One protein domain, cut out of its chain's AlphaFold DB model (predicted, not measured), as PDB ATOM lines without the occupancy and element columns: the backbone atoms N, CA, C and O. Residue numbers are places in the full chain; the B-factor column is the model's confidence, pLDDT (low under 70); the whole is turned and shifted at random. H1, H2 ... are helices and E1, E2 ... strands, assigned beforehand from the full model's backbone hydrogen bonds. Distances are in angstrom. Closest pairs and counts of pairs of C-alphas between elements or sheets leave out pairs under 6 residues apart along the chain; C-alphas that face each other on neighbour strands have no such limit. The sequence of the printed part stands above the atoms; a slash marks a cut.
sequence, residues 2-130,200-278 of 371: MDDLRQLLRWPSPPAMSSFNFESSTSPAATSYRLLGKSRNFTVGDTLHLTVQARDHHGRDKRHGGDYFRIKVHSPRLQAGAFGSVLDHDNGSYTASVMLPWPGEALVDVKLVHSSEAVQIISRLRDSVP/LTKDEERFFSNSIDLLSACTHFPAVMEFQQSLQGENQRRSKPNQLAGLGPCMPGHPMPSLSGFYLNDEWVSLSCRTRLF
ATOM      1  N   MET A   2     128.167 143.287 154.959       53.00
ATOM      2  CA  MET A   2     126.882 143.410 155.690       53.00
ATOM      3  C   MET A   2     126.233 142.063 156.053       53.00
ATOM      4  O   MET A   2     125.610 141.949 157.110       53.00
ATOM      5  N   ASP A   3     126.381 141.040 155.209       56.28
ATOM      6  CA  ASP A   3     125.867 139.694 155.499       56.28
ATOM      7  C   ASP A   3     126.687 138.977 156.583       56.28
ATOM      8  O   ASP A   3     126.108 138.283 157.419       56.28
ATOM      9  N   ASP A   4     127.997 139.236 156.657       62.09
ATOM     10  CA  ASP A   4     128.877 138.716 157.713       62.09
ATOM     11  C   ASP A   4     128.519 139.335 159.074       62.09
ATOM     12  O   ASP A   4     128.394 138.632 160.074       62.09
ATOM     13  N   LEU A   5     128.239 140.644 159.106       58.69
ATOM     14  CA  LEU A   5     127.723 141.344 160.290       58.69
ATOM     15  C   LEU A   5     126.354 140.813 160.732       58.69
ATOM     16  O   LEU A   5     126.110 140.646 161.926       58.69
ATOM     17  N   ARG A   6     125.455 140.509 159.791       64.25
ATOM     18  CA  ARG A   6     124.146 139.914 160.110       64.25
ATOM     19  C   ARG A   6     124.269 138.501 160.665       64.25
ATOM     20  O   ARG A   6     123.508 138.156 161.566       64.25
ATOM     21  N   GLN A   7     125.204 137.701 160.155       64.94
ATOM     22  CA  GLN A   7     125.493 136.381 160.715       64.94
ATOM     23  C   GLN A   7     126.109 136.484 162.113       64.94
ATOM     24  O   GLN A   7     125.664 135.772 163.009       64.94
ATOM     25  N   LEU A   8     127.043 137.415 162.332       65.12
ATOM     26  CA  LEU A   8     127.650 137.672 163.646       65.12
ATOM     27  C   LEU A   8     126.639 138.154 164.698       65.12
ATOM     28  O   LEU A   8     126.792 137.858 165.879       65.12
ATOM     29  N   LEU A   9     125.606 138.889 164.282       68.50
ATOM     30  CA  LEU A   9     124.558 139.419 165.165       68.50
ATOM     31  C   LEU A   9     123.327 138.505 165.269       68.50
ATOM     32  O   LEU A   9     122.325 138.886 165.884       68.50
ATOM     33  N   ARG A  10     123.355 137.321 164.645       71.75
ATOM     34  CA  ARG A  10     122.208 136.413 164.636       71.75
ATOM     35  C   ARG A  10     122.047 135.762 166.007       71.75
ATOM     36  O   ARG A  10     122.878 134.969 166.431       71.75
ATOM     37  N   TRP A  11     120.934 136.061 166.670       81.75
ATOM     38  CA  TRP A  11     120.539 135.376 167.896       81.75
ATOM     39  C   TRP A  11     119.835 134.046 167.566       81.75
ATOM     40  O   TRP A  11     118.995 134.036 166.653       81.75
ATOM     41  N   PRO A  12     120.134 132.935 168.271       79.31
ATOM     42  CA  PRO A  12     119.413 131.675 168.104       79.31
ATOM     43  C   PRO A  12     117.912 131.877 168.305       79.31
ATOM     44  O   PRO A  12     117.480 132.602 169.200       79.31
ATOM     45  N   SER A  13     117.098 131.277 167.443       70.69
ATOM     46  CA  SER A  13     115.640 131.359 167.544       70.69
ATOM     47  C   SER A  13     115.082 129.957 167.748       70.69
ATOM     48  O   SER A  13     115.512 129.046 167.038       70.69
ATOM     49  N   PRO A  14     114.121 129.775 168.667       75.06
ATOM     50  CA  PRO A  14     113.390 128.527 168.799       75.06
ATOM     51  C   PRO A  14     112.844 128.026 167.453       75.06
ATOM     52  O   PRO A  14     112.498 128.836 166.584       75.06
ATOM     53  N   PRO A  15     112.738 126.699 167.263       75.31
ATOM     54  CA  PRO A  15     112.158 126.125 166.055       75.31
ATOM     55  C   PRO A  15     110.758 126.682 165.791       75.31
ATOM     56  O   PRO A  15     109.986 126.850 166.724       75.31
ATOM     57  N   ALA A  16     110.363 126.859 164.526       67.25
ATOM     58  CA  ALA A  16     109.030 127.375 164.175       67.25
ATOM     59  C   ALA A  16     107.855 126.551 164.755       67.25
ATOM     60  O   ALA A  16     106.742 127.053 164.872       67.25
ATOM     61  N   MET A  17     108.102 125.289 165.126       58.50
ATOM     62  CA  MET A  17     107.141 124.396 165.786       58.50
ATOM     63  C   MET A  17     107.087 124.553 167.319       58.50
ATOM     64  O   MET A  17     106.338 123.830 167.977       58.50
ATOM     65  N   SER A  18     107.881 125.444 167.923       64.25
ATOM     66  CA  SER A  18     107.840 125.696 169.365       64.25
ATOM     67  C   SER A  18     106.512 126.341 169.758       64.25
ATOM     68  O   SER A  18     106.071 127.308 169.140       64.25
ATOM     69  N   SER A  19     105.891 125.826 170.819       64.38
ATOM     70  CA  SER A  19     104.690 126.419 171.404       64.38
ATOM     71  C   SER A  19     105.003 127.812 171.964       64.38
ATOM     72  O   SER A  19     105.779 127.936 172.905       64.38
ATOM     73  N   PHE A  20     104.339 128.848 171.444       76.00
ATOM     74  CA  PHE A  20     104.369 130.219 171.981       76.00
ATOM     75  C   PHE A  20     103.473 130.402 173.224       76.00
ATOM     76  O   PHE A  20     103.025 131.502 173.533       76.00
ATOM     77  N   ASN A  21     103.189 129.321 173.951       86.62
ATOM     78  CA  ASN A  21     102.506 129.391 175.236       86.62
ATOM     79  C   ASN A  21     103.502 129.805 176.333       86.62
ATOM     80  O   ASN A  21     104.596 129.245 176.433       86.62
ATOM     81  N   PHE A  22     103.093 130.739 177.192       89.81
ATOM     82  CA  PHE A  22     103.857 131.166 178.363       89.81
ATOM     83  C   PHE A  22     104.283 129.983 179.245       89.81
ATOM     84  O   PHE A  22     105.440 129.898 179.643       89.81
ATOM     85  N   GLU A  23     103.400 129.007 179.472       91.69
ATOM     86  CA  GLU A  23     103.710 127.871 180.352       91.69
ATOM     87  C   GLU A  23     104.761 126.899 179.774       91.69
ATOM     88  O   GLU A  23     105.311 126.062 180.494       91.69
ATOM     89  N   SER A  24     105.032 126.978 178.464       90.81
ATOM     90  CA  SER A  24     106.126 126.248 177.797       90.81
ATOM     91  C   SER A  24     107.412 127.073 177.651       90.81
ATOM     92  O   SER A  24     108.424 126.565 177.153       90.81
ATOM     93  N   SER A  25     107.375 128.339 178.066       91.56
ATOM     94  CA  SER A  25     108.533 129.227 178.075       91.56
ATOM     95  C   SER A  25     109.423 128.971 179.282       91.56
ATOM     96  O   SER A  25     109.009 128.319 180.241       91.56
ATOM     97  N   THR A  26     110.663 129.443 179.216       92.00
ATOM     98  CA  THR A  26     111.656 129.199 180.264       92.00
ATOM     99  C   THR A  26     111.269 129.887 181.572       92.00
ATOM    100  O   THR A  26     111.153 131.109 181.636       92.00
ATOM    101  N   SER A  27     111.127 129.089 182.631       90.50
ATOM    102  CA  SER A  27     110.802 129.537 183.981       90.50
ATOM    103  C   SER A  27     112.075 129.750 184.803       90.50
ATOM    104  O   SER A  27     112.847 128.798 184.991       90.50
ATOM    105  N   PRO A  28     112.287 130.953 185.368       87.44
ATOM    106  CA  PRO A  28     113.383 131.208 186.296       87.44
ATOM    107  C   PRO A  28     113.368 130.294 187.528       87.44
ATOM    108  O   PRO A  28     114.418 129.877 188.010       87.44
ATOM    109  N   ALA A  29     112.176 129.960 188.029       86.69
ATOM    110  CA  ALA A  29     112.007 129.190 189.259       86.69
ATOM    111  C   ALA A  29     112.282 127.688 189.081       86.69
ATOM    112  O   ALA A  29     112.660 127.023 190.045       86.69
ATOM    113  N   ALA A  30     112.088 127.156 187.870       89.38
ATOM    114  CA  ALA A  30     112.321 125.743 187.552       89.38
ATOM    115  C   ALA A  30     113.703 125.482 186.922       89.38
ATOM    116  O   ALA A  30     114.215 124.356 186.944       89.38
ATOM    117  N   THR A  31     114.301 126.519 186.334       90.69
ATOM    118  CA  THR A  31     115.648 126.474 185.765       90.69
ATOM    119  C   THR A  31     116.678 126.326 186.878       90.69
ATOM    120  O   THR A  31     116.613 127.001 187.899       90.69
ATOM    121  N   SER A  32     117.659 125.452 186.672       89.25
ATOM    122  CA  SER A  32     118.720 125.197 187.652       89.25
ATOM    123  C   SER A  32     120.093 125.385 187.035       89.25
ATOM    124  O   SER A  32     120.278 125.095 185.853       89.25
ATOM    125  N   TYR A  33     121.079 125.732 187.853       89.56
ATOM    126  CA  TYR A  33     122.481 125.696 187.459       89.56
ATOM    127  C   TYR A  33     123.306 124.826 188.409       89.56
ATOM    128  O   TYR A  33     122.974 124.659 189.583       89.56
ATOM    129  N   ARG A  34     124.397 124.262 187.890       88.56
ATOM    130  CA  ARG A  34     125.349 123.448 188.654       88.56
ATOM    131  C   ARG A  34     126.777 123.787 188.271       88.56
ATOM    132  O   ARG A  34     127.054 124.073 187.107       88.56
ATOM    133  N   LEU A  35     127.683 123.687 189.235       87.62
ATOM    134  CA  LEU A  35     129.109 123.801 188.974       87.62
ATOM    135  C   LEU A  35     129.587 122.681 188.043       87.62
ATOM    136  O   LEU A  35     129.240 121.509 188.221       87.62
ATOM    137  N   LEU A  36     130.396 123.055 187.056       84.81
ATOM    138  CA  LEU A  36     131.149 122.126 186.229       84.81
ATOM    139  C   LEU A  36     132.482 121.804 186.912       84.81
ATOM    140  O   LEU A  36     133.275 122.693 187.200       84.81
ATOM    141  N   GLY A  37     132.731 120.514 187.139       78.56
ATOM    142  CA  GLY A  37     133.948 120.019 187.786       78.56
ATOM    143  C   GLY A  37     133.742 119.571 189.235       78.56
ATOM    144  O   GLY A  37     132.694 119.785 189.839       78.56
ATOM    145  N   LYS A  38     134.750 118.874 189.778       66.75
ATOM    146  CA  LYS A  38     134.740 118.344 191.155       66.75
ATOM    147  C   LYS A  38     135.438 119.262 192.163       66.75
ATOM    148  O   LYS A  38     135.182 119.133 193.356       66.75
ATOM    149  N   SER A  39     136.322 120.152 191.701       70.94
ATOM    150  CA  SER A  39     137.042 121.063 192.593       70.94
ATOM    151  C   SER A  39     136.105 122.144 193.111       70.94
ATOM    152  O   SER A  39     135.381 122.765 192.339       70.94
ATOM    153  N   ARG A  40     136.149 122.370 194.422       72.62
ATOM    154  CA  ARG A  40     135.531 123.525 195.087       72.62
ATOM    155  C   ARG A  40     136.574 124.530 195.577       72.62
ATOM    156  O   ARG A  40     136.209 125.543 196.157       72.62
ATOM    157  N   ASN A  41     137.852 124.242 195.331       79.25
ATOM    158  CA  ASN A  41     138.956 125.115 195.690       79.25
ATOM    159  C   ASN A  41     139.334 125.901 194.441       79.25
ATOM    160  O   ASN A  41     139.823 125.327 193.468       79.25
ATOM    161  N   PHE A  42     139.060 127.197 194.490       82.94
ATOM    162  CA  PHE A  42     139.306 128.140 193.415       82.94
ATOM    163  C   PHE A  42     140.347 129.160 193.866       82.94
ATOM    164  O   PHE A  42     140.327 129.634 195.008       82.94
ATOM    165  N   THR A  43     141.230 129.510 192.945       85.69
ATOM    166  CA  THR A  43     142.258 130.530 193.103       85.69
ATOM    167  C   THR A  43     141.943 131.749 192.245       85.69
ATOM    168  O   THR A  43     141.218 131.679 191.252       85.69
ATOM    169  N   VAL A  44     142.478 132.905 192.639       86.00
ATOM    170  CA  VAL A  44     142.342 134.139 191.855       86.00
ATOM    171  C   VAL A  44     142.903 133.940 190.445       86.00
ATOM    172  O   VAL A  44     144.056 133.541 190.288       86.00
ATOM    173  N   GLY A  45     142.102 134.276 189.434       83.25
ATOM    174  CA  GLY A  45     142.403 134.065 188.016       83.25
ATOM    175  C   GLY A  45     141.729 132.829 187.414       83.25
ATOM    176  O   GLY A  45     141.630 132.746 186.189       83.25
ATOM    177  N   ASP A  46     141.208 131.912 188.237       87.31
ATOM    178  CA  ASP A  46     140.437 130.772 187.744       87.31
ATOM    179  C   ASP A  46     139.135 131.225 187.073       87.31
ATOM    180  O   ASP A  46     138.566 132.279 187.375       87.31
ATOM    181  N   THR A  47     138.639 130.392 186.158       88.75
ATOM    182  CA  THR A  47     137.324 130.578 185.539       88.75
ATOM    183  C   THR A  47     136.332 129.592 186.135       88.75
ATOM    184  O   THR A  47     136.498 128.375 186.053       88.75
ATOM    185  N   LEU A  48     135.269 130.131 186.722       89.69
ATOM    186  CA  LEU A  48     134.119 129.369 187.172       89.69
ATOM    187  C   LEU A  48     133.266 128.995 185.960       89.69
ATOM    188  O   LEU A  48     132.785 129.880 185.252       89.69
ATOM    189  N   HIS A  49     133.025 127.701 185.767       92.25
ATOM    190  CA  HIS A  49     132.119 127.196 184.741       92.25
ATOM    191  C   HIS A  49     130.872 126.590 185.386       92.25
ATOM    192  O   HIS A  49     130.970 125.747 186.277       92.25
ATOM    193  N   LEU A  50     129.692 126.989 184.922       91.75
ATOM    194  CA  LEU A  50     128.405 126.463 185.367       91.75
ATOM    195  C   LEU A  50     127.635 125.915 184.168       91.75
ATOM    196  O   LEU A  50     127.577 126.557 183.121       91.75
ATOM    197  N   THR A  51     126.989 124.765 184.337       94.25
ATOM    198  CA  THR A  51     125.936 124.327 183.416       94.25
ATOM    199  C   THR A  51     124.611 124.864 183.914       94.25
ATOM    200  O   THR A  51     124.227 124.570 185.045       94.25
ATOM    201  N   VAL A  52     123.899 125.593 183.065       95.44
ATOM    202  CA  VAL A  52     122.507 125.987 183.283       95.44
ATOM    203  C   VAL A  52     121.627 125.050 182.463       95.44
ATOM    204  O   VAL A  52     121.866 124.866 181.273       95.44
ATOM    205  N   GLN A  53     120.626 124.451 183.102       96.25
ATOM    206  CA  GLN A  53     119.606 123.639 182.443       96.25
ATOM    207  C   GLN A  53     118.289 124.411 182.471       96.25
ATOM    208  O   GLN A  53     117.673 124.533 183.537       96.25
ATOM    209  N   ALA A  54     117.883 124.940 181.315       94.94
ATOM    210  CA  ALA A  54     116.639 125.682 181.170       94.94
ATOM    211  C   ALA A  54     115.439 124.732 181.236       94.94
ATOM    212  O   ALA A  54     115.432 123.667 180.605       94.94
ATOM    213  N   ARG A  55     114.424 125.129 182.007       94.50
ATOM    214  CA  ARG A  55     113.174 124.379 182.165       94.50
ATOM    215  C   ARG A  55     111.969 125.276 182.010       94.50
ATOM    216  O   ARG A  55     112.038 126.462 182.325       94.50
ATOM    217  N   ASP A  56     110.873 124.699 181.545       93.50
ATOM    218  CA  ASP A  56     109.603 125.407 181.452       93.50
ATOM    219  C   ASP A  56     108.895 125.557 182.811       93.50
ATOM    220  O   ASP A  56     109.376 125.081 183.844       93.50
ATOM    221  N   HIS A  57     107.736 126.222 182.829       91.69
ATOM    222  CA  HIS A  57     106.938 126.420 184.048       91.69
ATOM    223  C   HIS A  57     106.379 125.119 184.646       91.69
ATOM    224  O   HIS A  57     105.997 125.101 185.814       91.69
ATOM    225  N   HIS A  58     106.402 124.020 183.890       94.12
ATOM    226  CA  HIS A  58     106.036 122.684 184.359       94.12
ATOM    227  C   HIS A  58     107.250 121.867 184.831       94.12
ATOM    228  O   HIS A  58     107.104 120.693 185.172       94.12
ATOM    229  N   GLY A  59     108.453 122.451 184.828       92.56
ATOM    230  CA  GLY A  59     109.687 121.772 185.216       92.56
ATOM    231  C   GLY A  59     110.228 120.795 184.172       92.56
ATOM    232  O   GLY A  59     111.058 119.954 184.508       92.56
ATOM    233  N   ARG A  60     109.789 120.882 182.912       95.25
ATOM    234  CA  ARG A  60     110.308 120.048 181.816       95.25
ATOM    235  C   ARG A  60     111.515 120.721 181.176       95.25
ATOM    236  O   ARG A  60     111.502 121.930 180.954       95.25
ATOM    237  N   ASP A  61     112.533 119.936 180.838       95.56
ATOM    238  CA  ASP A  61     113.729 120.453 180.173       95.56
ATOM    239  C   ASP A  61     113.391 121.038 178.791       95.56
ATOM    240  O   ASP A  61     112.681 120.427 177.979       95.56
ATOM    241  N   LYS A  62     113.922 122.235 178.518       93.44
ATOM    242  CA  LYS A  62     113.863 122.855 177.191       93.44
ATOM    243  C   LYS A  62     114.701 122.034 176.207       93.44
ATOM    244  O   LYS A  62     115.670 121.388 176.588       93.44
ATOM    245  N   ARG A  63     114.310 122.061 174.930       92.00
ATOM    246  CA  ARG A  63     114.967 121.315 173.834       92.00
ATOM    247  C   ARG A  63     115.576 122.207 172.752       92.00
ATOM    248  O   ARG A  63     115.924 121.721 171.685       92.00
ATOM    249  N   HIS A  64     115.641 123.504 173.006       91.62
ATOM    250  CA  HIS A  64     116.183 124.507 172.096       91.62
ATOM    251  C   HIS A  64     116.811 125.633 172.912       91.62
ATOM    252  O   HIS A  64     116.487 125.781 174.096       91.62
ATOM    253  N   GLY A  65     117.687 126.406 172.277       92.62
ATOM    254  CA  GLY A  65     118.286 127.595 172.867       92.62
ATOM    255  C   GLY A  65     117.438 128.858 172.703       92.62
ATOM    256  O   GLY A  65     116.209 128.817 172.535       92.62
ATOM    257  N   GLY A  66     118.131 129.992 172.706       92.44
ATOM    258  CA  GLY A  66     117.618 131.330 172.434       92.44
ATOM    259  C   GLY A  66     117.286 132.146 173.680       92.44
ATOM    260  O   GLY A  66     116.935 133.321 173.543       92.44
ATOM    261  N   ASP A  67     117.393 131.579 174.884       92.94
ATOM    262  CA  ASP A  67     117.168 132.326 176.123       92.94
ATOM    263  C   ASP A  67     118.303 133.325 176.374       92.94
ATOM    264  O   ASP A  67     119.485 133.037 176.174       92.94
ATOM    265  N   TYR A  68     117.954 134.507 176.877       92.38
ATOM    266  CA  TYR A  68     118.934 135.504 177.273       92.38
ATOM    267  C   TYR A  68     119.285 135.373 178.753       92.38
ATOM    268  O   TYR A  68     118.654 135.982 179.621       92.38
ATOM    269  N   PHE A  69     120.326 134.594 179.039       92.56
ATOM    270  CA  PHE A  69     120.920 134.490 180.369       92.56
ATOM    271  C   PHE A  69     122.075 135.480 180.568       92.56
ATOM    272  O   PHE A  69     122.820 135.810 179.643       92.56
ATOM    273  N   ARG A  70     122.269 135.916 181.813       91.69
ATOM    274  CA  ARG A  70     123.463 136.637 182.272       91.69
ATOM    275  C   ARG A  70     124.047 135.948 183.497       91.69
ATOM    276  O   ARG A  70     123.305 135.420 184.318       91.69
ATOM    277  N   ILE A  71     125.366 136.020 183.637       92.00
ATOM    278  CA  ILE A  71     126.083 135.592 184.836       92.00
ATOM    279  C   ILE A  71     126.953 136.735 185.352       92.00
ATOM    280  O   ILE A  71     127.598 137.444 184.571       92.00
ATOM    281  N   LYS A  72     126.990 136.899 186.671       90.88
ATOM    282  CA  LYS A  72     127.986 137.717 187.359       90.88
ATOM    283  C   LYS A  72     128.446 137.039 188.643       90.88
ATOM    284  O   LYS A  72     127.703 136.275 189.258       90.88
ATOM    285  N   VAL A  73     129.650 137.385 189.072       92.25
ATOM    286  CA  VAL A  73     130.095 137.215 190.455       92.25
ATOM    287  C   VAL A  73     130.184 138.584 191.100       92.25
ATOM    288  O   VAL A  73     130.563 139.556 190.446       92.25
ATOM    289  N   HIS A  74     129.797 138.697 192.364       92.75
ATOM    290  CA  HIS A  74     129.852 139.970 193.074       92.75
ATOM    291  C   HIS A  74     130.063 139.777 194.570       92.75
ATOM    292  O   HIS A  74     129.731 138.737 195.127       92.75
ATOM    293  N   SER A  75     130.617 140.785 195.228       93.00
ATOM    294  CA  SER A  75     130.849 140.783 196.667       93.00
ATOM    295  C   SER A  75     130.456 142.146 197.224       93.00
ATOM    296  O   SER A  75     131.203 143.107 197.033       93.00
ATOM    297  N   PRO A  76     129.296 142.267 197.900       90.12
ATOM    298  CA  PRO A  76     128.882 143.528 198.512       90.12
ATOM    299  C   PRO A  76     129.916 144.054 199.514       90.12
ATOM    300  O   PRO A  76     130.227 145.240 199.510       90.12
ATOM    301  N   ARG A  77     130.517 143.155 200.310       91.94
ATOM    302  CA  ARG A  77     131.550 143.491 201.301       91.94
ATOM    303  C   ARG A  77     132.794 144.120 200.673       91.94
ATOM    304  O   ARG A  77     133.367 145.028 201.257       91.94
ATOM    305  N   LEU A  78     133.220 143.614 199.516       91.38
ATOM    306  CA  LEU A  78     134.397 144.115 198.798       91.38
ATOM    307  C   LEU A  78     134.042 145.178 197.752       91.38
ATOM    308  O   LEU A  78     134.921 145.596 197.004       91.38
ATOM    309  N   GLN A  79     132.761 145.552 197.635       93.06
ATOM    310  CA  GLN A  79     132.247 146.395 196.550       93.06
ATOM    311  C   GLN A  79     132.785 145.937 195.183       93.06
ATOM    312  O   GLN A  79     133.304 146.722 194.388       93.06
ATOM    313  N   ALA A  80     132.745 144.622 194.960       93.94
ATOM    314  CA  ALA A  80     133.365 143.972 193.816       93.94
ATOM    315  C   ALA A  80     132.318 143.327 192.908       93.94
ATOM    316  O   ALA A  80     131.279 142.848 193.374       93.94
ATOM    317  N   GLY A  81     132.596 143.291 191.608       94.06
ATOM    318  CA  GLY A  81     131.679 142.749 190.611       94.06
ATOM    319  C   GLY A  81     132.368 142.430 189.290       94.06
ATOM    320  O   GLY A  81     133.071 143.271 188.737       94.06
ATOM    321  N   ALA A  82     132.134 141.237 188.755       92.50
ATOM    322  CA  ALA A  82     132.591 140.834 187.431       92.50
ATOM    323  C   ALA A  82     131.457 140.139 186.678       92.50
ATOM    324  O   ALA A  82     130.769 139.276 187.227       92.50
ATOM    325  N   PHE A  83     131.259 140.516 185.417       92.31
ATOM    326  CA  PHE A  83     130.354 139.804 184.519       92.31
ATOM    327  C   PHE A  83     131.081 138.645 183.850       92.31
ATOM    328  O   PHE A  83     132.296 138.685 183.679       92.31
ATOM    329  N   GLY A  84     130.329 137.614 183.486       92.31
ATOM    330  CA  GLY A  84     130.817 136.496 182.688       92.31
ATOM    331  C   GLY A  84     130.136 136.416 181.322       92.31
ATOM    332  O   GLY A  84     129.323 137.265 180.952       92.31
ATOM    333  N   SER A  85     130.450 135.357 180.585       92.56
ATOM    334  CA  SER A  85     129.836 135.009 179.303       92.56
ATOM    335  C   SER A  85     128.909 133.806 179.451       92.56
ATOM    336  O   SER A  85     129.169 132.916 180.261       92.56
ATOM    337  N   VAL A  86     127.866 133.732 178.626       93.12
ATOM    338  CA  VAL A  86     127.004 132.549 178.520       93.12
ATOM    339  C   VAL A  86     127.058 132.027 177.092       93.12
ATOM    340  O   VAL A  86     126.822 132.781 176.153       93.12
ATOM    341  N   LEU A  87     127.388 130.747 176.948       94.00
ATOM    342  CA  LEU A  87     127.331 130.009 175.694       94.00
ATOM    343  C   LEU A  87     126.040 129.191 175.656       94.00
ATOM    344  O   LEU A  87     125.792 128.396 176.563       94.00
ATOM    345  N   ASP A  88     125.248 129.393 174.611       94.69
ATOM    346  CA  ASP A  88     124.058 128.607 174.299       94.69
ATOM    347  C   ASP A  88     124.443 127.384 173.457       94.69
ATOM    348  O   ASP A  88     125.106 127.528 172.429       94.69
ATOM    349  N   HIS A  89     124.046 126.187 173.900       94.75
ATOM    350  CA  HIS A  89     124.301 124.926 173.185       94.75
ATOM    351  C   HIS A  89     123.156 124.524 172.247       94.75
ATOM    352  O   HIS A  89     123.167 123.417 171.709       94.75
ATOM    353  N   ASP A  90     122.153 125.390 172.091       92.25
ATOM    354  CA  ASP A  90     120.975 125.233 171.231       92.25
ATOM    355  C   ASP A  90     120.132 123.975 171.515       92.25
ATOM    356  O   ASP A  90     119.409 123.454 170.670       92.25
ATOM    357  N   ASN A  91     120.211 123.463 172.741       93.12
ATOM    358  CA  ASN A  91     119.513 122.246 173.159       93.12
ATOM    359  C   ASN A  91     118.809 122.393 174.517       93.12
ATOM    360  O   ASN A  91     118.412 121.395 175.113       93.12
ATOM    361  N   GLY A  92     118.666 123.629 175.011       93.56
ATOM    362  CA  GLY A  92     118.110 123.946 176.330       93.56
ATOM    363  C   GLY A  92     119.127 123.913 177.476       93.56
ATOM    364  O   GLY A  92     118.769 124.189 178.622       93.56
ATOM    365  N   SER A  93     120.393 123.605 177.188       95.69
ATOM    366  CA  SER A  93     121.500 123.750 178.132       95.69
ATOM    367  C   SER A  93     122.425 124.900 177.735       95.69
ATOM    368  O   SER A  93     122.603 125.199 176.555       95.69
ATOM    369  N   TYR A  94     123.039 125.529 178.735       96.12
ATOM    370  CA  TYR A  94     123.957 126.650 178.558       96.12
ATOM    371  C   TYR A  94     125.203 126.451 179.422       96.12
ATOM    372  O   TYR A  94     125.118 125.917 180.532       96.12
ATOM    373  N   THR A  95     126.358 126.923 178.951       96.31
ATOM    374  CA  THR A  95     127.572 127.036 179.772       96.31
ATOM    375  C   THR A  95     127.810 128.496 180.126       96.31
ATOM    376  O   THR A  95     128.169 129.304 179.272       96.31
ATOM    377  N   ALA A  96     127.653 128.835 181.402       94.50
ATOM    378  CA  ALA A  96     128.002 130.144 181.934       94.50
ATOM    379  C   ALA A  96     129.440 130.117 182.472       94.50
ATOM    380  O   ALA A  96     129.812 129.196 183.196       94.50
ATOM    381  N   SER A  97     130.251 131.104 182.101       93.19
ATOM    382  CA  SER A  97     131.671 131.186 182.455       93.19
ATOM    383  C   SER A  97     132.002 132.563 183.009       93.19
ATOM    384  O   SER A  97     131.663 133.566 182.387       93.19
ATOM    385  N   VAL A  98     132.662 132.630 184.160       91.38
ATOM    386  CA  VAL A  98     133.032 133.901 184.798       91.38
ATOM    387  C   VAL A  98     134.390 133.780 185.476       91.38
ATOM    388  O   VAL A  98     134.640 132.836 186.222       91.38
ATOM    389  N   MET A  99     135.287 134.721 185.186       89.31
ATOM    390  CA  MET A  99     136.607 134.774 185.811       89.31
ATOM    391  C   MET A  99     136.497 135.308 187.242       89.31
ATOM    392  O   MET A  99     135.684 136.193 187.513       89.31
ATOM    393  N   LEU A 100     137.307 134.754 188.144       89.62
ATOM    394  CA  LEU A 100     137.346 135.068 189.570       89.62
ATOM    395  C   LEU A 100     138.496 136.049 189.859       89.62
ATOM    396  O   LEU A 100     139.645 135.621 189.992       89.62
ATOM    397  N   PRO A 101     138.238 137.368 189.951       87.31
ATOM    398  CA  PRO A 101     139.309 138.365 189.881       87.31
ATOM    399  C   PRO A 101     139.891 138.778 191.238       87.31
ATOM    400  O   PRO A 101     140.894 139.492 191.278       87.31
ATOM    401  N   TRP A 102     139.270 138.380 192.351       88.31
ATOM    402  CA  TRP A 102     139.663 138.788 193.700       88.31
ATOM    403  C   TRP A 102     139.592 137.617 194.692       88.31
ATOM    404  O   TRP A 102     138.811 136.687 194.485       88.31
ATOM    405  N   PRO A 103     140.400 137.647 195.768       88.06
ATOM    406  CA  PRO A 103     140.322 136.659 196.839       88.06
ATOM    407  C   PRO A 103     139.166 136.963 197.807       88.06
ATOM    408  O   PRO A 103     138.730 138.106 197.946       88.06
ATOM    409  N   GLY A 104     138.729 135.946 198.545       84.06
ATOM    410  CA  GLY A 104     137.666 136.026 199.544       84.06
ATOM    411  C   GLY A 104     136.300 135.643 198.988       84.06
ATOM    412  O   GLY A 104     136.193 134.936 198.001       84.06
ATOM    413  N   GLU A 105     135.236 136.072 199.651       81.94
ATOM    414  CA  GLU A 105     133.869 135.702 199.286       81.94
ATOM    415  C   GLU A 105     133.386 136.373 197.983       81.94
ATOM    416  O   GLU A 105     133.490 137.601 197.843       81.94
ATOM    417  N   ALA A 106     132.774 135.607 197.074       86.62
ATOM    418  CA  ALA A 106     131.870 136.140 196.058       86.62
ATOM    419  C   ALA A 106     130.596 135.303 195.892       86.62
ATOM    420  O   ALA A 106     130.582 134.075 195.990       86.62
ATOM    421  N   LEU A 107     129.526 136.025 195.586       89.12
ATOM    422  CA  LEU A 107     128.201 135.523 195.290       89.12
ATOM    423  C   LEU A 107     128.051 135.324 193.788       89.12
ATOM    424  O   LEU A 107     128.290 136.258 193.011       89.12
ATOM    425  N   VAL A 108     127.609 134.138 193.386       88.75
ATOM    426  CA  VAL A 108     127.257 133.843 191.994       88.75
ATOM    427  C   VAL A 108     125.806 134.228 191.752       88.75
ATOM    428  O   VAL A 108     124.912 133.779 192.464       88.75
ATOM    429  N   ASP A 109     125.567 135.020 190.713       88.38
ATOM    430  CA  ASP A 109     124.227 135.367 190.252       88.38
ATOM    431  C   ASP A 109     124.088 134.978 188.777       88.38
ATOM    432  O   ASP A 109     124.762 135.535 187.904       88.38
ATOM    433  N   VAL A 110     123.236 133.984 188.519       89.75
ATOM    434  CA  VAL A 110     122.810 133.587 187.177       89.75
ATOM    435  C   VAL A 110     121.362 134.020 187.024       89.75
ATOM    436  O   VAL A 110     120.508 133.661 187.831       89.75
ATOM    437  N   LYS A 111     121.082 134.780 185.969       88.44
ATOM    438  CA  LYS A 111     119.793 135.430 185.770       88.44
ATOM    439  C   LYS A 111     119.248 135.156 184.379       88.44
ATOM    440  O   LYS A 111     119.937 135.418 183.393       88.44
ATOM    441  N   LEU A 112     117.998 134.705 184.308       90.75
ATOM    442  CA  LEU A 112     117.217 134.754 183.075       90.75
ATOM    443  C   LEU A 112     116.723 136.191 182.884       90.75
ATOM    444  O   LEU A 112     115.955 136.701 183.695       90.75
ATOM    445  N   VAL A 113     117.200 136.869 181.844       89.06
ATOM    446  CA  VAL A 113     116.731 138.218 181.497       89.06
ATOM    447  C   VAL A 113     115.471 138.123 180.646       89.06
ATOM    448  O   VAL A 113     114.482 138.777 180.950       89.06
ATOM    449  N   HIS A 114     115.501 137.286 179.609       89.00
ATOM    450  CA  HIS A 114     114.356 137.013 178.744       89.00
ATOM    451  C   HIS A 114     114.374 135.551 178.312       89.00
ATOM    452  O   HIS A 114     115.431 135.043 177.940       89.00
ATOM    453  N   SER A 115     113.216 134.890 178.326       92.06
ATOM    454  CA  SER A 115     113.073 133.585 177.682       92.06
ATOM    455  C   SER A 115     113.235 133.706 176.168       92.06
ATOM    456  O   SER A 115     113.066 134.783 175.586       92.06
ATOM    457  N   SER A 116     113.538 132.594 175.512       92.12
ATOM    458  CA  SER A 116     113.690 132.529 174.058       92.12
ATOM    459  C   SER A 116     112.448 133.026 173.298       92.12
ATOM    460  O   SER A 116     112.557 133.669 172.254       92.12
ATOM    461  N   GLU A 117     111.254 132.810 173.851       91.44
ATOM    462  CA  GLU A 117     109.980 133.305 173.333       91.44
ATOM    463  C   GLU A 117     109.880 134.833 173.457       91.44
ATOM    464  O   GLU A 117     109.527 135.511 172.491       91.44
ATOM    465  N   ALA A 118     110.270 135.396 174.607       89.38
ATOM    466  CA  ALA A 118     110.311 136.844 174.810       89.38
ATOM    467  C   ALA A 118     111.313 137.522 173.858       89.38
ATOM    468  O   ALA A 118     111.008 138.561 173.265       89.38
ATOM    469  N   VAL A 119     112.485 136.911 173.647       89.69
ATOM    470  CA  VAL A 119     113.484 137.392 172.677       89.69
ATOM    471  C   VAL A 119     112.918 137.385 171.253       89.69
ATOM    472  O   VAL A 119     113.093 138.363 170.519       89.69
ATOM    473  N   GLN A 120     112.185 136.337 170.863       88.81
ATOM    474  CA  GLN A 120     111.510 136.291 169.562       88.81
ATOM    475  C   GLN A 120     110.457 137.390 169.408       88.81
ATOM    476  O   GLN A 120     110.397 138.020 168.350       88.81
ATOM    477  N   ILE A 121     109.662 137.664 170.448       86.69
ATOM    478  CA  ILE A 121     108.681 138.756 170.428       86.69
ATOM    479  C   ILE A 121     109.396 140.100 170.227       86.69
ATOM    480  O   ILE A 121     109.025 140.856 169.329       86.69
ATOM    481  N   ILE A 122     110.473 140.376 170.975       85.69
ATOM    482  CA  ILE A 122     111.278 141.600 170.805       85.69
ATOM    483  C   ILE A 122     111.817 141.709 169.371       85.69
ATOM    484  O   ILE A 122     111.699 142.766 168.747       85.69
ATOM    485  N   SER A 123     112.378 140.622 168.832       85.88
ATOM    486  CA  SER A 123     112.926 140.574 167.470       85.88
ATOM    487  C   SER A 123     111.846 140.853 166.416       85.88
ATOM    488  O   SER A 123     111.994 141.757 165.591       85.88
ATOM    489  N   ARG A 124     110.695 140.172 166.513       87.56
ATOM    490  CA  ARG A 124     109.531 140.395 165.647       87.56
ATOM    491  C   ARG A 124     109.077 141.851 165.705       87.56
ATOM    492  O   ARG A 124     108.851 142.456 164.660       87.56
ATOM    493  N   LEU A 125     108.937 142.432 166.897       83.19
ATOM    494  CA  LEU A 125     108.450 143.807 167.083       83.19
ATOM    495  C   LEU A 125     109.458 144.874 166.643       83.19
ATOM    496  O   LEU A 125     109.061 145.969 166.230       83.19
ATOM    497  N   ARG A 126     110.763 144.586 166.708       81.38
ATOM    498  CA  ARG A 126     111.800 145.445 166.123       81.38
ATOM    499  C   ARG A 126     111.559 145.625 164.623       81.38
ATOM    500  O   ARG A 126     111.574 146.764 164.163       81.38
ATOM    501  N   ASP A 127     111.278 144.528 163.922       81.88
ATOM    502  CA  ASP A 127     111.249 144.487 162.456       81.88
ATOM    503  C   ASP A 127     109.854 144.770 161.872       81.88
ATOM    504  O   ASP A 127     109.725 145.459 160.860       81.88
ATOM    505  N   SER A 128     108.791 144.280 162.518       82.56
ATOM    506  CA  SER A 128     107.411 144.401 162.020       82.56
ATOM    507  C   SER A 128     106.687 145.671 162.474       82.56
ATOM    508  O   SER A 128     105.746 146.098 161.805       82.56
ATOM    509  N   VAL A 129     107.123 146.303 163.573       79.75
ATOM    510  CA  VAL A 129     106.465 147.493 164.142       79.75
ATOM    511  C   VAL A 129     107.468 148.646 164.312       79.75
ATOM    512  O   VAL A 129     107.873 148.996 165.430       79.75
ATOM    513  N   PRO A 130     107.903 149.278 163.204       75.44
ATOM    514  CA  PRO A 130     108.865 150.378 163.257       75.44
ATOM    515  C   PRO A 130     108.330 151.628 163.982       75.44
ATOM    516  O   PRO A 130     109.116 152.425 164.483       75.44
ATOM    517  N   LEU A 200     101.736 144.504 172.032       83.19
ATOM    518  CA  LEU A 200     101.730 143.154 172.569       83.19
ATOM    519  C   LEU A 200     100.298 142.623 172.580       83.19
ATOM    520  O   LEU A 200      99.340 143.365 172.809       83.19
ATOM    521  N   THR A 201     100.138 141.328 172.331       87.44
ATOM    522  CA  THR A 201      98.890 140.645 172.685       87.44
ATOM    523  C   THR A 201      98.830 140.413 174.197       87.44
ATOM    524  O   THR A 201      99.855 140.416 174.877       87.44
ATOM    525  N   LYS A 202      97.635 140.136 174.734       85.19
ATOM    526  CA  LYS A 202      97.468 139.788 176.157       85.19
ATOM    527  C   LYS A 202      98.321 138.587 176.584       85.19
ATOM    528  O   LYS A 202      98.794 138.541 177.714       85.19
ATOM    529  N   ASP A 203      98.527 137.626 175.685       86.50
ATOM    530  CA  ASP A 203      99.375 136.464 175.960       86.50
ATOM    531  C   ASP A 203     100.860 136.848 175.962       86.50
ATOM    532  O   ASP A 203     101.620 136.380 176.809       86.50
ATOM    533  N   GLU A 204     101.270 137.744 175.059       87.69
ATOM    534  CA  GLU A 204     102.644 138.246 174.974       87.69
ATOM    535  C   GLU A 204     103.028 139.123 176.175       87.69
ATOM    536  O   GLU A 204     104.167 139.064 176.635       87.69
ATOM    537  N   GLU A 205     102.089 139.894 176.732       86.06
ATOM    538  CA  GLU A 205     102.310 140.725 177.929       86.06
ATOM    539  C   GLU A 205     102.840 139.904 179.122       86.06
ATOM    540  O   GLU A 205     103.683 140.384 179.889       86.06
ATOM    541  N   ARG A 206     102.426 138.634 179.248       86.44
ATOM    542  CA  ARG A 206     102.868 137.736 180.332       86.44
ATOM    543  C   ARG A 206     104.380 137.506 180.327       86.44
ATOM    544  O   ARG A 206     104.980 137.403 181.392       86.44
ATOM    545  N   PHE A 207     105.013 137.510 179.155       85.38
ATOM    546  CA  PHE A 207     106.463 137.332 179.008       85.38
ATOM    547  C   PHE A 207     107.283 138.534 179.505       85.38
ATOM    548  O   PHE A 207     108.495 138.418 179.686       85.38
ATOM    549  N   PHE A 208     106.633 139.680 179.734       81.75
ATOM    550  CA  PHE A 208     107.272 140.925 180.174       81.75
ATOM    551  C   PHE A 208     106.769 141.417 181.538       81.75
ATOM    552  O   PHE A 208     107.280 142.409 182.052       81.75
ATOM    553  N   SER A 209     105.797 140.722 182.140       67.94
ATOM    554  CA  SER A 209     105.152 141.125 183.400       67.94
ATOM    555  C   SER A 209     106.057 140.966 184.634       67.94
ATOM    556  O   SER A 209     105.856 141.659 185.627       67.94
ATOM    557  N   ASN A 210     107.102 140.133 184.544       55.31
ATOM    558  CA  ASN A 210     108.083 139.880 185.606       55.31
ATOM    559  C   ASN A 210     109.503 140.222 185.134       55.31
ATOM    560  O   ASN A 210     110.375 139.364 185.023       55.31
ATOM    561  N   SER A 211     109.739 141.479 184.769       47.25
ATOM    562  CA  SER A 211     110.918 141.870 183.984       47.25
ATOM    563  C   SER A 211     112.301 141.558 184.593       47.25
ATOM    564  O   SER A 211     113.296 141.749 183.896       47.25
ATOM    565  N   ILE A 212     112.417 141.087 185.844       50.50
ATOM    566  CA  ILE A 212     113.684 140.732 186.507       50.50
ATOM    567  C   ILE A 212     113.427 139.677 187.612       50.50
ATOM    568  O   ILE A 212     113.328 140.038 188.779       50.50
ATOM    569  N   ASP A 213     113.404 138.385 187.280       47.91
ATOM    570  CA  ASP A 213     113.345 137.311 188.291       47.91
ATOM    571  C   ASP A 213     114.726 136.639 188.445       47.91
ATOM    572  O   ASP A 213     115.359 136.246 187.459       47.91
ATOM    573  N   LEU A 214     115.238 136.542 189.681       49.69
ATOM    574  CA  LEU A 214     116.436 135.745 189.984       49.69
ATOM    575  C   LEU A 214     116.113 134.246 189.873       49.69
ATOM    576  O   LEU A 214     115.027 133.813 190.256       49.69
ATOM    577  N   LEU A 215     117.072 133.452 189.382       50.81
ATOM    578  CA  LEU A 215     116.941 131.991 189.358       50.81
ATOM    579  C   LEU A 215     116.926 131.426 190.786       50.81
ATOM    580  O   LEU A 215     117.662 131.899 191.656       50.81
ATOM    581  N   SER A 216     116.134 130.376 191.018       41.53
ATOM    582  CA  SER A 216     116.172 129.634 192.281       41.53
ATOM    583  C   SER A 216     117.514 128.892 192.404       41.53
ATOM    584  O   SER A 216     117.959 128.181 191.501       41.53
ATOM    585  N   ALA A 217     118.219 129.091 193.521       39.38
ATOM    586  CA  ALA A 217     119.464 128.380 193.789       39.38
ATOM    587  C   ALA A 217     119.185 126.878 193.974       39.38
ATOM    588  O   ALA A 217     118.266 126.489 194.697       39.38
ATOM    589  N   CYS A 218     119.999 126.018 193.353       30.73
ATOM    590  CA  CYS A 218     119.967 124.586 193.640       30.73
ATOM    591  C   CYS A 218     120.293 124.336 195.121       30.73
ATOM    592  O   CYS A 218     121.301 124.824 195.630       30.73
ATOM    593  N   THR A 219     119.520 123.468 195.777       36.16
ATOM    594  CA  THR A 219     119.662 123.036 197.186       36.16
ATOM    595  C   THR A 219     120.998 122.365 197.544       36.16
ATOM    596  O   THR A 219     121.192 121.951 198.681       36.16
ATOM    597  N   HIS A 220     121.926 122.237 196.590       38.88
ATOM    598  CA  HIS A 220     123.199 121.524 196.730       38.88
ATOM    599  C   HIS A 220     124.439 122.402 196.491       38.88
ATOM    600  O   HIS A 220     125.564 121.890 196.520       38.88
ATOM    601  N   PHE A 221     124.264 123.707 196.246       38.06
ATOM    602  CA  PHE A 221     125.372 124.625 195.994       38.06
ATOM    603  C   PHE A 221     125.228 125.888 196.849       38.06
ATOM    604  O   PHE A 221     124.175 126.524 196.794       38.06
ATOM    605  N   PRO A 222     126.240 126.278 197.643       44.66
ATOM    606  CA  PRO A 222     126.168 127.559 198.315       44.66
ATOM    607  C   PRO A 222     126.266 128.660 197.249       44.66
ATOM    608  O   PRO A 222     127.197 128.683 196.446       44.66
ATOM    609  N   ALA A 223     125.294 129.579 197.233       53.81
ATOM    610  CA  ALA A 223     125.353 130.794 196.410       53.81
ATOM    611  C   ALA A 223     126.589 131.657 196.745       53.81
ATOM    612  O   ALA A 223     127.010 132.490 195.947       53.81
ATOM    613  N   VAL A 224     127.159 131.413 197.927       52.41
ATOM    614  CA  VAL A 224     128.377 131.989 198.479       52.41
ATOM    615  C   VAL A 224     129.559 131.061 198.201       52.41
ATOM    616  O   VAL A 224     129.561 129.912 198.640       52.41
ATOM    617  N   MET A 225     130.588 131.560 197.520       55.06
ATOM    618  CA  MET A 225     131.867 130.861 197.373       55.06
ATOM    619  C   MET A 225     132.995 131.689 197.971       55.06
ATOM    620  O   MET A 225     133.028 132.905 197.806       55.06
ATOM    621  N   GLU A 226     133.929 131.027 198.648       52.50
ATOM    622  CA  GLU A 226     135.131 131.652 199.193       52.50
ATOM    623  C   GLU A 226     136.347 131.270 198.341       52.50
ATOM    624  O   GLU A 226     136.613 130.093 198.098       52.50
ATOM    625  N   PHE A 227     137.069 132.279 197.859       57.19
ATOM    626  CA  PHE A 227     138.198 132.145 196.942       57.19
ATOM    627  C   PHE A 227     139.513 132.331 197.688       57.19
ATOM    628  O   PHE A 227     139.716 133.332 198.380       57.19
ATOM    629  N   GLN A 228     140.433 131.386 197.530       47.91
ATOM    630  CA  GLN A 228     141.740 131.483 198.167       47.91
ATOM    631  C   GLN A 228     142.670 132.380 197.344       47.91
ATOM    632  O   GLN A 228     142.655 132.388 196.110       47.91
ATOM    633  N   GLN A 229     143.510 133.148 198.037       45.19
ATOM    634  CA  GLN A 229     144.614 133.850 197.395       45.19
ATOM    635  C   GLN A 229     145.615 132.805 196.876       45.19
ATOM    636  O   GLN A 229     145.928 131.851 197.587       45.19
ATOM    637  N   SER A 230     146.108 132.959 195.643       39.38
ATOM    638  CA  SER A 230     147.148 132.071 195.108       39.38
ATOM    639  C   SER A 230     148.384 132.129 196.013       39.38
ATOM    640  O   SER A 230     149.003 133.185 196.156       39.38
ATOM    641  N   LEU A 231     148.733 131.002 196.641       37.44
ATOM    642  CA  LEU A 231     149.956 130.830 197.430       37.44
ATOM    643  C   LEU A 231     151.158 130.655 196.488       37.44
ATOM    644  O   LEU A 231     151.818 129.622 196.473       37.44
ATOM    645  N   GLN A 232     151.447 131.672 195.681       36.06
ATOM    646  CA  GLN A 232     152.765 131.842 195.077       36.06
ATOM    647  C   GLN A 232     153.399 133.111 195.659       36.06
ATOM    648  O   GLN A 232     153.290 134.198 195.102       36.06
ATOM    649  N   GLY A 233     154.060 132.939 196.812       32.00
ATOM    650  CA  GLY A 233     154.972 133.911 197.423       32.00
ATOM    651  C   GLY A 233     154.348 134.821 198.489       32.00
ATOM    652  O   GLY A 233     153.624 135.762 198.179       32.00
ATOM    653  N   GLU A 234     154.727 134.597 199.749       33.09
ATOM    654  CA  GLU A 234     154.313 135.294 200.984       33.09
ATOM    655  C   GLU A 234     154.572 136.821 201.068       33.09
ATOM    656  O   GLU A 234     154.444 137.405 202.137       33.09
ATOM    657  N   ASN A 235     154.848 137.530 199.968       31.06
ATOM    658  CA  ASN A 235     155.128 138.979 199.987       31.06
ATOM    659  C   ASN A 235     154.107 139.853 199.236       31.06
ATOM    660  O   ASN A 235     154.374 141.010 198.920       31.06
ATOM    661  N   GLN A 236     152.905 139.340 198.974       40.16
ATOM    662  CA  GLN A 236     151.899 140.010 198.145       40.16
ATOM    663  C   GLN A 236     150.638 140.427 198.932       40.16
ATOM    664  O   GLN A 236     149.504 140.136 198.567       40.16
ATOM    665  N   ARG A 237     150.816 141.192 200.023       35.41
ATOM    666  CA  ARG A 237     149.708 141.809 200.792       35.41
ATOM    667  C   ARG A 237     149.068 143.049 200.136       35.41
ATOM    668  O   ARG A 237     148.339 143.777 200.802       35.41
ATOM    669  N   ARG A 238     149.311 143.327 198.849       38.88
ATOM    670  CA  ARG A 238     148.706 144.484 198.140       38.88
ATOM    671  C   ARG A 238     148.820 144.457 196.616       38.88
ATOM    672  O   ARG A 238     148.668 145.486 195.961       38.88
ATOM    673  N   SER A 239     149.145 143.318 196.032       37.06
ATOM    674  CA  SER A 239     149.401 143.223 194.600       37.06
ATOM    675  C   SER A 239     148.101 142.976 193.852       37.06
ATOM    676  O   SER A 239     147.397 141.987 194.052       37.06
ATOM    677  N   LYS A 240     147.809 143.898 192.933       43.00
ATOM    678  CA  LYS A 240     146.963 143.628 191.771       43.00
ATOM    679  C   LYS A 240     147.394 142.275 191.174       43.00
ATOM    680  O   LYS A 240     148.601 142.018 191.182       43.00
ATOM    681  N   PRO A 241     146.468 141.434 190.672       50.56
ATOM    682  CA  PRO A 241     146.824 140.159 190.050       50.56
ATOM    683  C   PRO A 241     148.042 140.360 189.140       50.56
ATOM    684  O   PRO A 241     148.038 141.309 188.359       50.56
ATOM    685  N   ASN A 242     149.095 139.541 189.270       48.50
ATOM    686  CA  ASN A 242     150.391 139.730 188.585       48.50
ATOM    687  C   ASN A 242     150.258 140.003 187.066       48.50
ATOM    688  O   ASN A 242     151.130 140.635 186.477       48.50
ATOM    689  N   GLN A 243     149.147 139.597 186.444       53.84
ATOM    690  CA  GLN A 243     148.792 139.879 185.049       53.84
ATOM    691  C   GLN A 243     148.518 141.370 184.741       53.84
ATOM    692  O   GLN A 243     148.747 141.813 183.621       53.84
ATOM    693  N   LEU A 244     148.087 142.177 185.716       62.81
ATOM    694  CA  LEU A 244     147.802 143.612 185.550       62.81
ATOM    695  C   LEU A 244     149.039 144.510 185.673       62.81
ATOM    696  O   LEU A 244     149.005 145.665 185.248       62.81
ATOM    697  N   ALA A 245     150.123 144.015 186.277       61.34
ATOM    698  CA  ALA A 245     151.310 144.820 186.572       61.34
ATOM    699  C   ALA A 245     152.114 145.204 185.311       61.34
ATOM    700  O   ALA A 245     152.816 146.214 185.327       61.34
ATOM    701  N   GLY A 246     151.977 144.438 184.222       71.75
ATOM    702  CA  GLY A 246     152.662 144.671 182.945       71.75
ATOM    703  C   GLY A 246     151.865 145.470 181.908       71.75
ATOM    704  O   GLY A 246     152.372 145.712 180.815       71.75
ATOM    705  N   LEU A 247     150.626 145.874 182.210       84.31
ATOM    706  CA  LEU A 247     149.769 146.549 181.234       84.31
ATOM    707  C   LEU A 247     150.182 148.015 181.024       84.31
ATOM    708  O   LEU A 247     150.356 148.785 181.976       84.31
ATOM    709  N   GLY A 248     150.285 148.415 179.754       88.62
ATOM    710  CA  GLY A 248     150.485 149.807 179.349       88.62
ATOM    711  C   GLY A 248     149.274 150.696 179.673       88.62
ATOM    712  O   GLY A 248     148.205 150.190 180.017       88.62
ATOM    713  N   PRO A 249     149.409 152.034 179.599       90.19
ATOM    714  CA  PRO A 249     148.281 152.942 179.802       90.19
ATOM    715  C   PRO A 249     147.180 152.710 178.758       90.19
ATOM    716  O   PRO A 249     147.465 152.387 177.607       90.19
ATOM    717  N   CYS A 250     145.923 152.912 179.152       88.19
ATOM    718  CA  CYS A 250     144.805 152.871 178.210       88.19
ATOM    719  C   CYS A 250     144.915 153.990 177.168       88.19
ATOM    720  O   CYS A 250     145.084 155.157 177.526       88.19
ATOM    721  N   MET A 251     144.765 153.628 175.892       88.25
ATOM    722  CA  MET A 251     144.840 154.541 174.750       88.25
ATOM    723  C   MET A 251     143.597 154.394 173.859       88.25
ATOM    724  O   MET A 251     143.009 153.310 173.813       88.25
ATOM    725  N   PRO A 252     143.181 155.450 173.136       84.88
ATOM    726  CA  PRO A 252     142.123 155.336 172.134       84.88
ATOM    727  C   PRO A 252     142.431 154.231 171.113       84.88
ATOM    728  O   PRO A 252     143.569 154.098 170.671       84.88
ATOM    729  N   GLY A 253     141.419 153.439 170.749       82.06
ATOM    730  CA  GLY A 253     141.561 152.339 169.787       82.06
ATOM    731  C   GLY A 253     142.157 151.045 170.353       82.06
ATOM    732  O   GLY A 253     142.340 150.091 169.601       82.06
ATOM    733  N   HIS A 254     142.442 150.974 171.659       81.12
ATOM    734  CA  HIS A 254     142.902 149.731 172.276       81.12
ATOM    735  C   HIS A 254     141.822 148.638 172.154       81.12
ATOM    736  O   HIS A 254     140.659 148.907 172.474       81.12
ATOM    737  N   PRO A 255     142.168 147.409 171.726       77.94
ATOM    738  CA  PRO A 255     141.202 146.322 171.654       77.94
ATOM    739  C   PRO A 255     140.635 146.018 173.043       77.94
ATOM    740  O   PRO A 255     141.380 145.932 174.024       77.94
ATOM    741  N   MET A 256     139.314 145.854 173.095       71.56
ATOM    742  CA  MET A 256     138.563 145.465 174.285       71.56
ATOM    743  C   MET A 256     138.108 144.012 174.103       71.56
ATOM    744  O   MET A 256     137.211 143.759 173.297       71.56
ATOM    745  N   PRO A 257     138.734 143.043 174.789       73.00
ATOM    746  CA  PRO A 257     138.329 141.652 174.726       73.00
ATOM    747  C   PRO A 257     136.953 141.461 175.371       73.00
ATOM    748  O   PRO A 257     136.503 142.261 176.200       73.00
ATOM    749  N   SER A 258     136.296 140.358 175.006       65.50
ATOM    750  CA  SER A 258     135.128 139.873 175.739       65.50
ATOM    751  C   SER A 258     135.565 139.526 177.165       65.50
ATOM    752  O   SER A 258     136.505 138.757 177.345       65.50
ATOM    753  N   LEU A 259     134.895 140.136 178.149       75.19
ATOM    754  CA  LEU A 259     135.377 140.418 179.514       75.19
ATOM    755  C   LEU A 259     136.449 141.521 179.562       75.19
ATOM    756  O   LEU A 259     137.650 141.272 179.591       75.19
ATOM    757  N   SER A 260     135.998 142.774 179.628       85.31
ATOM    758  CA  SER A 260     136.868 143.957 179.602       85.31
ATOM    759  C   SER A 260     137.519 144.319 180.943       85.31
ATOM    760  O   SER A 260     138.460 145.119 180.986       85.31
ATOM    761  N   GLY A 261     136.998 143.793 182.051       90.81
ATOM    762  CA  GLY A 261     137.395 144.196 183.395       90.81
ATOM    763  C   GLY A 261     136.415 143.766 184.478       90.81
ATOM    764  O   GLY A 261     135.452 143.043 184.221       90.81
ATOM    765  N   PHE A 262     136.678 144.236 185.690       92.31
ATOM    766  CA  PHE A 262     135.867 144.001 186.879       92.31
ATOM    767  C   PHE A 262     135.937 145.206 187.819       92.31
ATOM    768  O   PHE A 262     136.854 146.018 187.737       92.31
ATOM    769  N   TYR A 263     134.973 145.313 188.725       93.44
ATOM    770  CA  TYR A 263     135.018 146.239 189.850       93.44
ATOM    771  C   TYR A 263     135.626 145.558 191.074       93.44
ATOM    772  O   TYR A 263     135.316 144.396 191.348       93.44
ATOM    773  N   LEU A 264     136.457 146.284 191.817       92.06
ATOM    774  CA  LEU A 264     136.988 145.880 193.117       92.06
ATOM    775  C   LEU A 264     137.156 147.123 193.993       92.06
ATOM    776  O   LEU A 264     137.806 148.072 193.566       92.06
ATOM    777  N   ASN A 265     136.601 147.109 195.208       91.31
ATOM    778  CA  ASN A 265     136.547 148.275 196.097       91.31
ATOM    779  C   ASN A 265     135.944 149.510 195.403       91.31
ATOM    780  O   ASN A 265     136.465 150.612 195.542       91.31
ATOM    781  N   ASP A 266     134.888 149.301 194.608       90.12
ATOM    782  CA  ASP A 266     134.212 150.338 193.811       90.12
ATOM    783  C   ASP A 266     135.083 150.991 192.712       90.12
ATOM    784  O   ASP A 266     134.690 151.962 192.069       90.12
ATOM    785  N   GLU A 267     136.258 150.424 192.420       91.06
ATOM    786  CA  GLU A 267     137.137 150.877 191.342       91.06
ATOM    787  C   GLU A 267     137.081 149.937 190.134       91.06
ATOM    788  O   GLU A 267     137.161 148.714 190.267       91.06
ATOM    789  N   TRP A 268     137.000 150.509 188.928       91.69
ATOM    790  CA  TRP A 268     137.081 149.740 187.687       91.69
ATOM    791  C   TRP A 268     138.524 149.326 187.368       91.69
ATOM    792  O   TRP A 268     139.411 150.159 187.132       91.69
ATOM    793  N   VAL A 269     138.734 148.016 187.273       90.62
ATOM    794  CA  VAL A 269     139.991 147.368 186.908       90.62
ATOM    795  C   VAL A 269     139.854 146.775 185.507       90.62
ATOM    796  O   VAL A 269     139.167 145.776 185.303       90.62
ATOM    797  N   SER A 270     140.519 147.387 184.524       89.75
ATOM    798  CA  SER A 270     140.554 146.856 183.156       89.75
ATOM    799  C   SER A 270     141.579 145.734 183.023       89.75
ATOM    800  O   SER A 270     142.691 145.837 183.533       89.75
ATOM    801  N   LEU A 271     141.218 144.687 182.280       86.94
ATOM    802  CA  LEU A 271     142.113 143.573 181.946       86.94
ATOM    803  C   LEU A 271     142.972 143.841 180.704       86.94
ATOM    804  O   LEU A 271     143.867 143.063 180.394       86.94
ATOM    805  N   SER A 272     142.693 144.922 179.978       87.62
ATOM    806  CA  SER A 272     143.329 145.223 178.688       87.62
ATOM    807  C   SER A 272     144.416 146.276 178.806       87.62
ATOM    808  O   SER A 272     145.367 146.274 178.032       87.62
ATOM    809  N   CYS A 273     144.264 147.197 179.752       89.75
ATOM    810  CA  CYS A 273     145.163 148.322 179.924       89.75
ATOM    811  C   CYS A 273     145.090 148.864 181.353       89.75
ATOM    812  O   CYS A 273     144.142 148.623 182.101       89.75
ATOM    813  N   ARG A 274     146.093 149.647 181.741       90.00
ATOM    814  CA  ARG A 274     146.121 150.324 183.033       90.00
ATOM    815  C   ARG A 274     145.255 151.580 182.985       90.00
ATOM    816  O   ARG A 274     145.645 152.594 182.397       90.00
ATOM    817  N   THR A 275     144.097 151.510 183.638       88.44
ATOM    818  CA  THR A 275     143.184 152.643 183.817       88.44
ATOM    819  C   THR A 275     143.839 153.727 184.667       88.44
ATOM    820  O   THR A 275     144.541 153.457 185.646       88.44
ATOM    821  N   ARG A 276     143.638 154.987 184.271       87.69
ATOM    822  CA  ARG A 276     144.049 156.136 185.075       87.69
ATOM    823  C   ARG A 276     142.971 156.407 186.116       87.69
ATOM    824  O   ARG A 276     141.820 156.620 185.754       87.69
ATOM    825  N   LEU A 277     143.366 156.417 187.384       87.75
ATOM    826  CA  LEU A 277     142.483 156.748 188.498       87.75
ATOM    827  C   LEU A 277     142.480 158.261 188.750       87.75
ATOM    828  O   LEU A 277     143.485 158.941 188.520       87.75
ATOM    829  N   PHE A 278     141.349 158.762 189.242       90.38
ATOM    830  CA  PHE A 278     141.149 160.151 189.659       90.38
ATOM    831  C   PHE A 278     140.619 160.163 191.101       90.38
ATOM    832  O   PHE A 278     139.425 160.366 191.302       90.38
TER     833      PHE A 278
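AT A GLANCE: This is residues 2 to 130 and 200 to 278 of the 371 residues of an uncharacterized protein of Petromyzon marinus (UniProt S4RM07). Two antiparallel sheets of four strands lie face to face as a sandwich, with H2 and H3 at one end and the small hairpin of E9 and E10 beside edge strand E4 at the other. Residues 2 to 10, of which 2 to 8 belong to H1, stick out from this body, and so do residues 232 to 239 of a long loop. The printed part has 208 residues with three named helices and ten named strands, in the order H1 E1 E2 E3 E4 E5 E6 E7 H2 H3 E8 E9 E10; the sheets run E4 - E3 - E7 - E8 and E1 - E2 - E6 - E5. The class is mixed, helices and strands, with under half of the residues in named elements. The whole is only just compact, close to loose, with a radius of gyration of the C-alphas of 19.7 A and spans of 61 by 45 by 27 A.

HOW THE PARTS SIT: One sheet holds E4, residues 80 to 83, E3, residues 68 to 75, E7, residues 104 to 114, and E8, residues 224 to 227, and is twisted. E3 and E7 are antiparallel at 160 degrees, with N 72 and O 109 2.9 A apart, within hydrogen-bond range. E3 and E4 form a hairpin, with N 82 and O 73 at 2.9 A. E7 pairs with E8 over residues 104 to 107, with N 106 and O 225 at 2.8 A, and with E3 over residues 107 to 114. The other sheet holds E1, residues 32 to 35, E2, residues 47 to 53, E6, residues 93 to 99, and E5, residues 85 to 88. E2 and E6 are antiparallel at 160 degrees, with N 50 and O 96 at 2.8 A. E1 and E2 form a hairpin, with N 34 and O 51 at 2.9 A, and so do E5 and E6, with N 87 and O 95 at 2.8 A. In this sandwich, two sheets face to face, the facing parts are 9.9 A centre to centre and the strands of the one stand at 29 degrees to those of the other. The closest C-alphas of E3 and E6 are those of Ile 71 and Ala 96, 6.5 A apart. E4 runs on into E5, in the other sheet, across a break of 1 residue, at 30 degrees. E9, residues 261 to 264, and E10, residues 267 to 270, form a hairpin with N 262 and O 269 at 3.0 A; the closest C-alphas of E4 and E9 are those of Ala 80 and Leu 264, 4.2 A apart. H2, residues 116 to 128, only grazes the sheet E4 E3 E7 E8, with its residues 116 to 122. With residues 117 to 121 alone it touches H3, residues 202 to 208, closest at the C-alphas of Ala 118 and Phe 207, 5.7 A; they run opposite ways at a steep tilt of 68 degrees, only just short of about perpendicular. H1, residues 2 to 8, is apart from both. Every O i to N i+4 pair is within hydrogen-bond range in H1 and H2; H3 has 0 of 3, but 3 of 4 O i to N i+3 pairs.

IN THESE COORDINATES: H1 begins at C-alpha 2, (126.882, 143.410, 155.690). From first to last C-alpha, E7 is 31.3 A long, E3 23.4 A, E6 20.2 A, E2 19.3 A and H2 18.0 A. E7 begins at C-alpha 104, (137.666, 136.026, 199.544). E10 ends at C-alpha 270, (140.554, 146.856, 183.156).

THE WHOLE: The two C-alphas farthest apart are those of Thr 201 and Asn 235, 62.5 A. Residues 131 to 199 are not printed, and C-alphas 130 and 200 are 13.8 A apart across the cut. The links H1 to E1, E1 to E2, E2 to E3, H3 to E8 and E8 to E9 are long. Mean pLDDT of the printed part is 78.9; the 51 residues under 70 include 2 to 9 and 209 to 245.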